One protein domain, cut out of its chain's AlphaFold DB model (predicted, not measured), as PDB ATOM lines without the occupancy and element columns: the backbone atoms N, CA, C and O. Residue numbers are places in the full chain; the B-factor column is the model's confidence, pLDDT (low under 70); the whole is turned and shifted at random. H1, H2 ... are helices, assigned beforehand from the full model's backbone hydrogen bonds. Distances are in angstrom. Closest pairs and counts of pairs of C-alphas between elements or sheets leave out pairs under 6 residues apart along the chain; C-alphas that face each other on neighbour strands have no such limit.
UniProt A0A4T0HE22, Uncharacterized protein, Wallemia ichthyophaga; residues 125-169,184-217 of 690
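AT A GLANCE: This is residues 125 to 169 and 184 to 217 of the 690 residues of an uncharacterized protein of Wallemia ichthyophaga (UniProt A0A4T0HE22). Four helices make a loose, open frame: the long H2 and H1 before it meet at a corner, and H4 runs away from the early part of H2, with short H3 near that part too. Residues 161 to 169 of H2 stick out. The printed part has 79 residues, all helix in class, in the order H1, H2, H3, H4; it is loose, with radius of gyration of the C-alphas 14.9 A and spans of 46 by 31 by 20 A.

IN THESE COORDINATES: Find C-alpha 148 at (180.668, 260.479, 163.024); from there H2, residues 148 to 169, runs 31.7 A. H1, residues 134 to 145, covers 16.5 A; H3, residues 190 to 196, 10.0 A. H4, residues 200 to 215, runs 23.3 A to C-alpha 215 at (200.464, 258.242, 157.895).

HOW THE PARTS SIT: Look at the C-alphas of Phe 151 and Phe 204, 6.8 A apart, the closest of H2 and H4, which only just touch, with 3 pairs within 8 A, through residues 151 to 154 and 201 to 204 alone. Their steep tilt of 67 degrees, opposite ways, is only just short of about perpendicular. H3 is close to H2 but not clearly touching, C-alphas 152 and 190 being 7.8 A apart. H1 and H2 meet only through their link; H1 is apart from H3 and H4. In H1, H2, H3 and H4, every O i to N i+4 pair is within hydrogen-bond range.

THE WHOLE: C-alphas 135 and 169 are the two farthest apart, 48.2 A. Residues 170 to 183 are not printed; the gap is 22.6 A. Of the links printed whole, H1 to H2 and H3 to H4 are tight. Look for pLDDT under 70 at 22 residues, among them 125 to 132 and 212 to 217.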
ATOM      1  N   THR A 125     195.719 247.897 167.228       51.69
ATOM      2  CA  THR A 125     195.552 249.251 166.685       51.69
ATOM      3  C   THR A 125     194.521 250.071 167.465       51.69
ATOM      4  O   THR A 125     194.371 251.252 167.194       51.69
ATOM      5  N   ARG A 126     193.805 249.518 168.457       55.91
ATOM      6  CA  ARG A 126     192.912 250.317 169.314       55.91
ATOM      7  C   ARG A 126     193.672 250.875 170.525       55.91
ATOM      8  O   ARG A 126     194.447 250.137 171.135       55.91
ATOM      9  N   PRO A 127     193.442 252.143 170.906       59.34
ATOM     10  CA  PRO A 127     193.962 252.663 172.159       59.34
ATOM     11  C   PRO A 127     193.288 251.935 173.330       59.34
ATOM     12  O   PRO A 127     192.098 251.628 173.263       59.34
ATOM     13  N   ASP A 128     194.047 251.644 174.385       61.78
ATOM     14  CA  ASP A 128     193.527 250.969 175.575       61.78
ATOM     15  C   ASP A 128     192.633 251.927 176.374       61.78
ATOM     16  O   ASP A 128     193.108 252.769 177.135       61.78
ATOM     17  N   ILE A 129     191.325 251.818 176.142       67.19
ATOM     18  CA  ILE A 129     190.295 252.651 176.763       67.19
ATOM     19  C   ILE A 129     190.256 252.425 178.282       67.19
ATOM     20  O   ILE A 129     190.029 253.372 179.030       67.19
ATOM     21  N   GLU A 130     190.522 251.201 178.744       62.00
ATOM     22  CA  GLU A 130     190.454 250.822 180.163       62.00
ATOM     23  C   GLU A 130     191.642 251.366 180.968       62.00
ATOM     24  O   GLU A 130     191.573 251.511 182.191       62.00
ATOM     25  N   ALA A 131     192.737 251.707 180.288       61.38
ATOM     26  CA  ALA A 131     193.888 252.364 180.890       61.38
ATOM     27  C   ALA A 131     193.816 253.901 180.878       61.38
ATOM     28  O   ALA A 131     194.667 254.533 181.510       61.38
ATOM     29  N   MET A 132     192.842 254.512 180.190       68.75
ATOM     30  CA  MET A 132     192.709 255.971 180.147       68.75
ATOM     31  C   MET A 132     192.191 256.526 181.475       68.75
ATOM     32  O   MET A 132     191.243 256.014 182.069       68.75
ATOM     33  N   SER A 133     192.768 257.645 181.912       77.06
ATOM     34  CA  SER A 133     192.144 258.484 182.937       77.06
ATOM     35  C   SER A 133     190.792 259.024 182.455       77.06
ATOM     36  O   SER A 133     190.545 259.143 181.253       77.06
ATOM     37  N   ALA A 134     189.918 259.418 183.386       80.12
ATOM     38  CA  ALA A 134     188.611 259.987 183.044       80.12
ATOM     39  C   ALA A 134     188.727 261.207 182.106       80.12
ATOM     40  O   ALA A 134     187.901 261.398 181.214       80.12
ATOM     41  N   ASP A 135     189.776 262.012 182.263       82.25
ATOM     42  CA  ASP A 135     190.022 263.195 181.433       82.25
ATOM     43  C   ASP A 135     190.517 262.829 180.037       82.25
ATOM     44  O   ASP A 135     190.040 263.380 179.043       82.25
ATOM     45  N   GLU A 136     191.445 261.875 179.944       79.50
ATOM     46  CA  GLU A 136     191.900 261.334 178.662       79.50
ATOM     47  C   GLU A 136     190.744 260.678 177.907       79.50
ATOM     48  O   GLU A 136     190.594 260.912 176.707       79.50
ATOM     49  N   PHE A 137     189.886 259.934 178.612       83.56
ATOM     50  CA  PHE A 137     188.704 259.305 178.040       83.56
ATOM     51  C   PHE A 137     187.705 260.342 177.522       83.56
ATOM     52  O   PHE A 137     187.252 260.240 176.383       83.56
ATOM     53  N   ARG A 138     187.420 261.405 178.287       87.44
ATOM     54  CA  ARG A 138     186.554 262.506 177.825       87.44
ATOM     55  C   ARG A 138     187.088 263.156 176.547       87.44
ATOM     56  O   ARG A 138     186.339 263.331 175.587       87.44
ATOM     57  N   ARG A 139     188.391 263.451 176.494       87.06
ATOM     58  CA  ARG A 139     189.042 263.989 175.282       87.06
ATOM     59  C   ARG A 139     189.027 262.987 174.128       87.06
ATOM     60  O   ARG A 139     188.945 263.376 172.965       87.06
ATOM     61  N   TYR A 140     189.143 261.698 174.420       83.88
ATOM     62  CA  TYR A 140     189.057 260.638 173.424       83.88
ATOM     63  C   TYR A 140     187.650 260.548 172.815       83.88
ATOM     64  O   TYR A 140     187.529 260.562 171.592       83.88
ATOM     65  N   VAL A 141     186.596 260.566 173.636       88.50
ATOM     66  CA  VAL A 141     185.196 260.566 173.180       88.50
ATOM     67  C   VAL A 141     184.866 261.820 172.368       88.50
ATOM     68  O   VAL A 141     184.236 261.713 171.316       88.50
ATOM     69  N   ALA A 142     185.344 262.995 172.787       89.62
ATOM     70  CA  ALA A 142     185.178 264.229 172.016       89.62
ATOM     71  C   ALA A 142     185.772 264.097 170.598       89.62
ATOM     72  O   ALA A 142     185.084 264.351 169.611       89.62
ATOM     73  N   ARG A 143     187.001 263.569 170.486       85.62
ATOM     74  CA  ARG A 143     187.642 263.284 169.188       85.62
ATOM     75  C   ARG A 143     186.915 262.208 168.376       85.62
ATOM     76  O   ARG A 143     186.930 262.249 167.150       85.62
ATOM     77  N   LEU A 144     186.277 261.236 169.028       84.69
ATOM     78  CA  LEU A 144     185.449 260.236 168.347       84.69
ATOM     79  C   LEU A 144     184.169 260.841 167.766       84.69
ATOM     80  O   LEU A 144     183.739 260.440 166.686       84.69
ATOM     81  N   HIS A 145     183.561 261.813 168.447       86.94
ATOM     82  CA  HIS A 145     182.350 262.472 167.957       86.94
ATOM     83  C   HIS A 145     182.591 263.219 166.640       86.94
ATOM     84  O   HIS A 145     181.737 263.174 165.753       86.94
ATOM     85  N   GLU A 146     183.770 263.814 166.463       89.25
ATOM     86  CA  GLU A 146     184.185 264.452 165.207       89.25
ATOM     87  C   GLU A 146     184.248 263.461 164.028       89.25
ATOM     88  O   GLU A 146     184.126 263.851 162.869       89.25
ATOM     89  N   ARG A 147     184.390 262.156 164.301       86.62
ATOM     90  CA  ARG A 147     184.489 261.093 163.286       86.62
ATOM     91  C   ARG A 147     183.146 260.493 162.859       86.62
ATOM     92  O   ARG A 147     183.125 259.619 161.992       86.62
ATOM     93  N   ARG A 148     182.015 260.969 163.393       85.94
ATOM     94  CA  ARG A 148     180.668 260.479 163.024       85.94
ATOM     95  C   ARG A 148     180.379 260.481 161.510       85.94
ATOM     96  O   ARG A 148     179.805 259.495 161.047       85.94
ATOM     97  N   PRO A 149     180.760 261.506 160.714       88.12
ATOM     98  CA  PRO A 149     180.515 261.494 159.268       88.12
ATOM     99  C   PRO A 149     181.287 260.379 158.551       88.12
ATOM    100  O   PRO A 149     180.728 259.675 157.711       88.12
ATOM    101  N   ALA A 150     182.544 260.157 158.945       86.56
ATOM    102  CA  ALA A 150     183.365 259.076 158.414       86.56
ATOM    103  C   ALA A 150     182.769 257.701 158.761       86.56
ATOM    104  O   ALA A 150     182.687 256.832 157.894       86.56
ATOM    105  N   PHE A 151     182.253 257.528 159.983       86.12
ATOM    106  CA  PHE A 151     181.579 256.289 160.375       86.12
ATOM    107  C   PHE A 151     180.307 256.019 159.556       86.12
ATOM    108  O   PHE A 151     180.083 254.894 159.115       86.12
ATOM    109  N   ARG A 152     179.503 257.052 159.267       85.00
ATOM    110  CA  ARG A 152     178.329 256.918 158.383       85.00
ATOM    111  C   ARG A 152     178.720 256.450 156.980       85.00
ATOM    112  O   ARG A 152     178.090 255.541 156.450       85.00
ATOM    113  N   SER A 153     179.784 257.021 156.410       84.88
ATOM    114  CA  SER A 153     180.287 256.601 155.093       84.88
ATOM    115  C   SER A 153     180.782 255.149 155.088       84.88
ATOM    116  O   SER A 153     180.541 254.413 154.132       84.88
ATOM    117  N   PHE A 154     181.404 254.709 156.188       85.38
ATOM    118  CA  PHE A 154     181.850 253.330 156.373       85.38
ATOM    119  C   PHE A 154     180.671 252.347 156.386       85.38
ATOM    120  O   PHE A 154     180.711 251.340 155.682       85.38
ATOM    121  N   LEU A 155     179.597 252.662 157.116       84.44
ATOM    122  CA  LEU A 155     178.394 251.826 157.138       84.44
ATOM    123  C   LEU A 155     177.706 251.753 155.769       84.44
ATOM    124  O   LEU A 155     177.269 250.677 155.368       84.44
ATOM    125  N   GLY A 156     177.641 252.872 155.038       81.88
ATOM    126  CA  GLY A 156     177.087 252.898 153.680       81.88
ATOM    127  C   GLY A 156     177.861 251.984 152.729       81.88
ATOM    128  O   GLY A 156     177.261 251.221 151.971       81.88
ATOM    129  N   LYS A 157     179.196 251.986 152.838       82.94
ATOM    130  CA  LYS A 157     180.058 251.086 152.071       82.94
ATOM    131  C   LYS A 157     179.811 249.614 152.417       82.94
ATOM    132  O   LYS A 157     179.605 248.807 151.518       82.94
ATOM    133  N   LEU A 158     179.763 249.286 153.709       80.31
ATOM    134  CA  LEU A 158     179.519 247.923 154.189       80.31
ATOM    135  C   LEU A 158     178.150 247.391 153.734       80.31
ATOM    136  O   LEU A 158     178.023 246.234 153.340       80.31
ATOM    137  N   ALA A 159     177.119 248.240 153.767       76.94
ATOM    138  CA  ALA A 159     175.784 247.891 153.292       76.94
ATOM    139  C   ALA A 159     175.772 247.596 151.783       76.94
ATOM    140  O   ALA A 159     175.154 246.619 151.359       76.94
ATOM    141  N   GLY A 160     176.490 248.391 150.982       74.62
ATOM    142  CA  GLY A 160     176.626 248.153 149.543       74.62
ATOM    143  C   GLY A 160     177.414 246.879 149.214       74.62
ATOM    144  O   GLY A 160     176.999 246.120 148.342       74.62
ATOM    145  N   GLU A 161     178.489 246.587 149.953       78.44
ATOM    146  CA  GLU A 161     179.252 245.334 149.822       78.44
ATOM    147  C   GLU A 161     178.395 244.107 150.181       78.44
ATOM    148  O   GLU A 161     178.378 243.124 149.438       78.44
ATOM    149  N   ARG A 162     177.615 244.171 151.273       74.69
ATOM    150  CA  ARG A 162     176.675 243.102 151.660       74.69
ATOM    151  C   ARG A 162     175.589 242.891 150.602       74.69
ATOM    152  O   ARG A 162     175.281 241.748 150.272       74.69
ATOM    153  N   ALA A 163     175.036 243.967 150.041       73.31
ATOM    154  CA  ALA A 163     174.046 243.879 148.969       73.31
ATOM    155  C   ALA A 163     174.627 243.228 147.700       73.31
ATOM    156  O   ALA A 163     173.993 242.346 147.120       73.31
ATOM    157  N   ALA A 164     175.854 243.597 147.314       70.19
ATOM    158  CA  ALA A 164     176.558 243.000 146.180       70.19
ATOM    159  C   ALA A 164     176.869 241.508 146.400       70.19
ATOM    160  O   ALA A 164     176.673 240.696 145.497       70.19
ATOM    161  N   ALA A 165     177.283 241.120 147.611       72.56
ATOM    162  CA  ALA A 165     177.533 239.721 147.960       72.56
ATOM    163  C   ALA A 165     176.254 238.863 147.909       72.56
ATOM    164  O   ALA A 165     176.275 237.738 147.409       72.56
ATOM    165  N   VAL A 166     175.120 239.399 148.375       72.75
ATOM    166  CA  VAL A 166     173.814 238.719 148.299       72.75
ATOM    167  C   VAL A 166     173.337 238.582 146.849       72.75
ATOM    168  O   VAL A 166     172.799 237.534 146.487       72.75
ATOM    169  N   ALA A 167     173.558 239.594 146.005       71.12
ATOM    170  CA  ALA A 167     173.251 239.528 144.575       71.12
ATOM    171  C   ALA A 167     174.105 238.468 143.850       71.12
ATOM    172  O   ALA A 167     173.567 237.663 143.088       71.12
ATOM    173  N   ALA A 168     175.403 238.397 144.167       72.12
ATOM    174  CA  ALA A 168     176.316 237.386 143.634       72.12
ATOM    175  C   ALA A 168     175.917 235.956 144.044       72.12
ATOM    176  O   ALA A 168     175.913 235.055 143.206       72.12
ATOM    177  N   MET A 169     175.505 235.742 145.302       69.12
ATOM    178  CA  MET A 169     175.016 234.435 145.775       69.12
ATOM    179  C   MET A 169     173.708 233.990 145.107       69.12
ATOM    180  O   MET A 169     173.443 232.795 145.013       69.12
ATOM    181  N   THR A 184     177.853 256.274 147.626       49.72
ATOM    182  CA  THR A 184     178.270 256.611 149.000       49.72
ATOM    183  C   THR A 184     177.151 257.189 149.875       49.72
ATOM    184  O   THR A 184     177.404 257.589 151.011       49.72
ATOM    185  N   HIS A 185     175.919 257.246 149.365       51.94
ATOM    186  CA  HIS A 185     174.792 257.951 149.979       51.94
ATOM    187  C   HIS A 185     173.539 257.086 150.143       51.94
ATOM    188  O   HIS A 185     172.427 257.602 150.097       51.94
ATOM    189  N   THR A 186     173.680 255.781 150.371       57.28
ATOM    190  CA  THR A 186     172.560 255.006 150.916       57.28
ATOM    191  C   THR A 186     172.259 255.546 152.322       57.28
ATOM    192  O   THR A 186     173.167 255.548 153.160       57.28
ATOM    193  N   PRO A 187     171.048 256.056 152.610       62.56
ATOM    194  CA  PRO A 187     170.712 256.532 153.945       62.56
ATOM    195  C   PRO A 187     170.722 255.343 154.908       62.56
ATOM    196  O   PRO A 187     169.815 254.514 154.910       62.56
ATOM    197  N   VAL A 188     171.791 255.231 155.697       69.25
ATOM    198  CA  VAL A 188     171.913 254.204 156.731       69.25
ATOM    199  C   VAL A 188     171.284 254.731 158.011       69.25
ATOM    200  O   VAL A 188     171.761 255.715 158.585       69.25
ATOM    201  N   ASP A 189     170.238 254.054 158.476       77.38
ATOM    202  CA  ASP A 189     169.714 254.271 159.818       77.38
ATOM    203  C   ASP A 189     170.720 253.750 160.855       77.38
ATOM    204  O   ASP A 189     170.982 252.551 160.976       77.38
ATOM    205  N   LEU A 190     171.300 254.686 161.606       75.88
ATOM    206  CA  LEU A 190     172.273 254.397 162.653       75.88
ATOM    207  C   LEU A 190     171.672 253.590 163.802       75.88
ATOM    208  O   LEU A 190     172.394 252.806 164.416       75.88
ATOM    209  N   TYR A 191     170.388 253.786 164.107       78.06
ATOM    210  CA  TYR A 191     169.735 253.070 165.195       78.06
ATOM    211  C   TYR A 191     169.543 251.600 164.815       78.06
ATOM    212  O   TYR A 191     169.995 250.718 165.542       78.06
ATOM    213  N   ALA A 192     168.991 251.329 163.629       75.44
ATOM    214  CA  ALA A 192     168.863 249.968 163.112       75.44
ATOM    215  C   ALA A 192     170.222 249.257 162.944       75.44
ATOM    216  O   ALA A 192     170.359 248.082 163.292       75.44
ATOM    217  N   ALA A 193     171.254 249.966 162.468       72.25
ATOM    218  CA  ALA A 193     172.606 249.416 162.343       72.25
ATOM    219  C   ALA A 193     173.229 249.058 163.707       72.25
ATOM    220  O   ALA A 193     173.895 248.033 163.838       72.25
ATOM    221  N   ALA A 194     172.986 249.872 164.739       73.00
ATOM    222  CA  ALA A 194     173.482 249.610 166.090       73.00
ATOM    223  C   ALA A 194     172.810 248.394 166.752       73.00
ATOM    224  O   ALA A 194     173.453 247.704 167.537       73.00
ATOM    225  N   GLN A 195     171.541 248.124 166.427       78.81
ATOM    226  CA  GLN A 195     170.802 246.968 166.952       78.81
ATOM    227  C   GLN A 195     171.164 245.652 166.250       78.81
ATOM    228  O   GLN A 195     171.032 244.584 166.838       78.81
ATOM    229  N   THR A 196     171.602 245.715 164.991       70.62
ATOM    230  CA  THR A 196     171.875 244.521 164.177       70.62
ATOM    231  C   THR A 196     173.283 243.970 164.365       70.62
ATOM    232  O   THR A 196     173.455 242.754 164.356       70.62
ATOM    233  N   ASP A 197     174.292 244.829 164.530       67.31
ATOM    234  CA  ASP A 197     175.686 244.385 164.608       67.31
ATOM    235  C   ASP A 197     176.503 245.247 165.581       67.31
ATOM    236  O   ASP A 197     177.087 246.281 165.226       67.31
ATOM    237  N   ALA A 198     176.564 244.773 166.829       68.19
ATOM    238  CA  ALA A 198     177.243 245.425 167.942       68.19
ATOM    239  C   ALA A 198     178.762 245.583 167.738       68.19
ATOM    240  O   ALA A 198     179.381 246.367 168.451       68.19
ATOM    241  N   TYR A 199     179.384 244.892 166.777       71.06
ATOM    242  CA  TYR A 199     180.843 244.894 166.601       71.06
ATOM    243  C   TYR A 199     181.325 245.775 165.437       71.06
ATOM    244  O   TYR A 199     182.523 246.038 165.310       71.06
ATOM    245  N   THR A 200     180.412 246.317 164.626       76.81
ATOM    246  CA  THR A 200     180.741 247.122 163.434       76.81
ATOM    247  C   THR A 200     181.595 248.355 163.742       76.81
ATOM    248  O   THR A 200     182.515 248.697 162.995       76.81
ATOM    249  N   TYR A 201     181.341 249.027 164.871       77.62
ATOM    250  CA  TYR A 201     182.116 250.205 165.272       77.62
ATOM    251  C   TYR A 201     183.579 249.857 165.589       77.62
ATOM    252  O   TYR A 201     184.471 250.671 165.350       77.62
ATOM    253  N   GLN A 202     183.851 248.643 166.081       75.81
ATOM    254  CA  GLN A 202     185.210 248.203 166.402       75.81
ATOM    255  C   GLN A 202     186.053 248.062 165.133       75.81
ATOM    256  O   GLN A 202     187.216 248.468 165.125       75.81
ATOM    257  N   GLN A 203     185.452 247.572 164.043       75.69
ATOM    258  CA  GLN A 203     186.107 247.469 162.736       75.69
ATOM    259  C   GLN A 203     186.482 248.849 162.182       75.69
ATOM    260  O   GLN A 203     187.612 249.055 161.736       75.69
ATOM    261  N   PHE A 204     185.578 249.828 162.298       80.81
ATOM    262  CA  PHE A 204     185.855 251.209 161.901       80.81
ATOM    263  C   PHE A 204     187.025 251.817 162.689       80.81
ATOM    264  O   PHE A 204     187.949 252.383 162.102       80.81
ATOM    265  N   LEU A 205     187.026 251.662 164.017       78.62
ATOM    266  CA  LEU A 205     188.103 252.177 164.870       78.62
ATOM    267  C   LEU A 205     189.453 251.529 164.550       78.62
ATOM    268  O   LEU A 205     190.472 252.222 164.530       78.62
ATOM    269  N   LYS A 206     189.458 250.222 164.259       73.25
ATOM    270  CA  LYS A 206     190.652 249.481 163.830       73.25
ATOM    271  C   LYS A 206     191.220 250.054 162.527       73.25
ATOM    272  O   LYS A 206     192.433 250.239 162.414       73.25
ATOM    273  N   GLN A 207     190.354 250.362 161.562       76.38
ATOM    274  CA  GLN A 207     190.746 250.910 160.264       76.38
ATOM    275  C   GLN A 207     191.280 252.350 160.366       76.38
ATOM    276  O   GLN A 207     192.315 252.653 159.773       76.38
ATOM    277  N   GLU A 208     190.616 253.228 161.126       76.25
ATOM    278  CA  GLU A 208     191.059 254.619 161.353       76.25
ATOM    279  C   GLU A 208     192.445 254.678 161.997       76.25
ATOM    280  O   GLU A 208     193.304 255.458 161.592       76.25
ATOM    281  N   GLN A 209     192.679 253.840 163.003       71.19
ATOM    282  CA  GLN A 209     193.962 253.802 163.694       71.19
ATOM    283  C   GLN A 209     195.086 253.292 162.801       71.19
ATOM    284  O   GLN A 209     196.173 253.860 162.813       71.19
ATOM    285  N   ARG A 210     194.816 252.279 161.970       70.00
ATOM    286  CA  ARG A 210     195.792 251.797 160.988       70.00
ATOM    287  C   ARG A 210     196.216 252.910 160.029       70.00
ATOM    288  O   ARG A 210     197.409 253.121 159.861       70.00
ATOM    289  N   LYS A 211     195.258 253.676 159.495       73.81
ATOM    290  CA  LYS A 211     195.557 254.835 158.636       73.81
ATOM    291  C   LYS A 211     196.446 255.857 159.339       73.81
ATOM    292  O   LYS A 211     197.442 256.278 158.772       73.81
ATOM    293  N   ARG A 212     196.148 256.189 160.600       68.94
ATOM    294  CA  ARG A 212     196.980 257.113 161.391       68.94
ATOM    295  C   ARG A 212     198.400 256.596 161.601       68.94
ATOM    296  O   ARG A 212     199.343 257.365 161.470       68.94
ATOM    297  N   VAL A 213     198.554 255.315 161.931       64.25
ATOM    298  CA  VAL A 213     199.873 254.690 162.122       64.25
ATOM    299  C   VAL A 213     200.668 254.679 160.814       64.25
ATOM    300  O   VAL A 213     201.865 254.961 160.835       64.25
ATOM    301  N   ASP A 214     200.011 254.398 159.688       66.62
ATOM    302  CA  ASP A 214     200.636 254.397 158.363       66.62
ATOM    303  C   ASP A 214     201.025 255.817 157.908       66.62
ATOM    304  O   ASP A 214     202.108 256.007 157.356       66.62
ATOM    305  N   GLU A 215     200.196 256.825 158.193       68.56
ATOM    306  CA  GLU A 215     200.464 258.242 157.895       68.56
ATOM    307  C   GLU A 215     201.574 258.833 158.781       68.56
ATOM    308  O   GLU A 215     202.382 259.635 158.320       68.56
ATOM    309  N   GLN A 216     201.639 258.431 160.053       60.91
ATOM    310  CA  GLN A 216     202.590 258.947 161.050       60.91
ATOM    311  C   GLN A 216     203.792 258.018 161.271       60.91
ATOM    312  O   GLN A 216     204.471 258.087 162.306       60.91
ATOM    313  N   ARG A 217     204.051 257.121 160.314       55.28
ATOM    314  CA  ARG A 217     205.051 256.058 160.413       55.28
ATOM    315  C   ARG A 217     206.434 256.650 160.715       55.28
ATOM    316  O   ARG A 217     207.049 257.291 159.870       55.28
TER     317      ARG A 217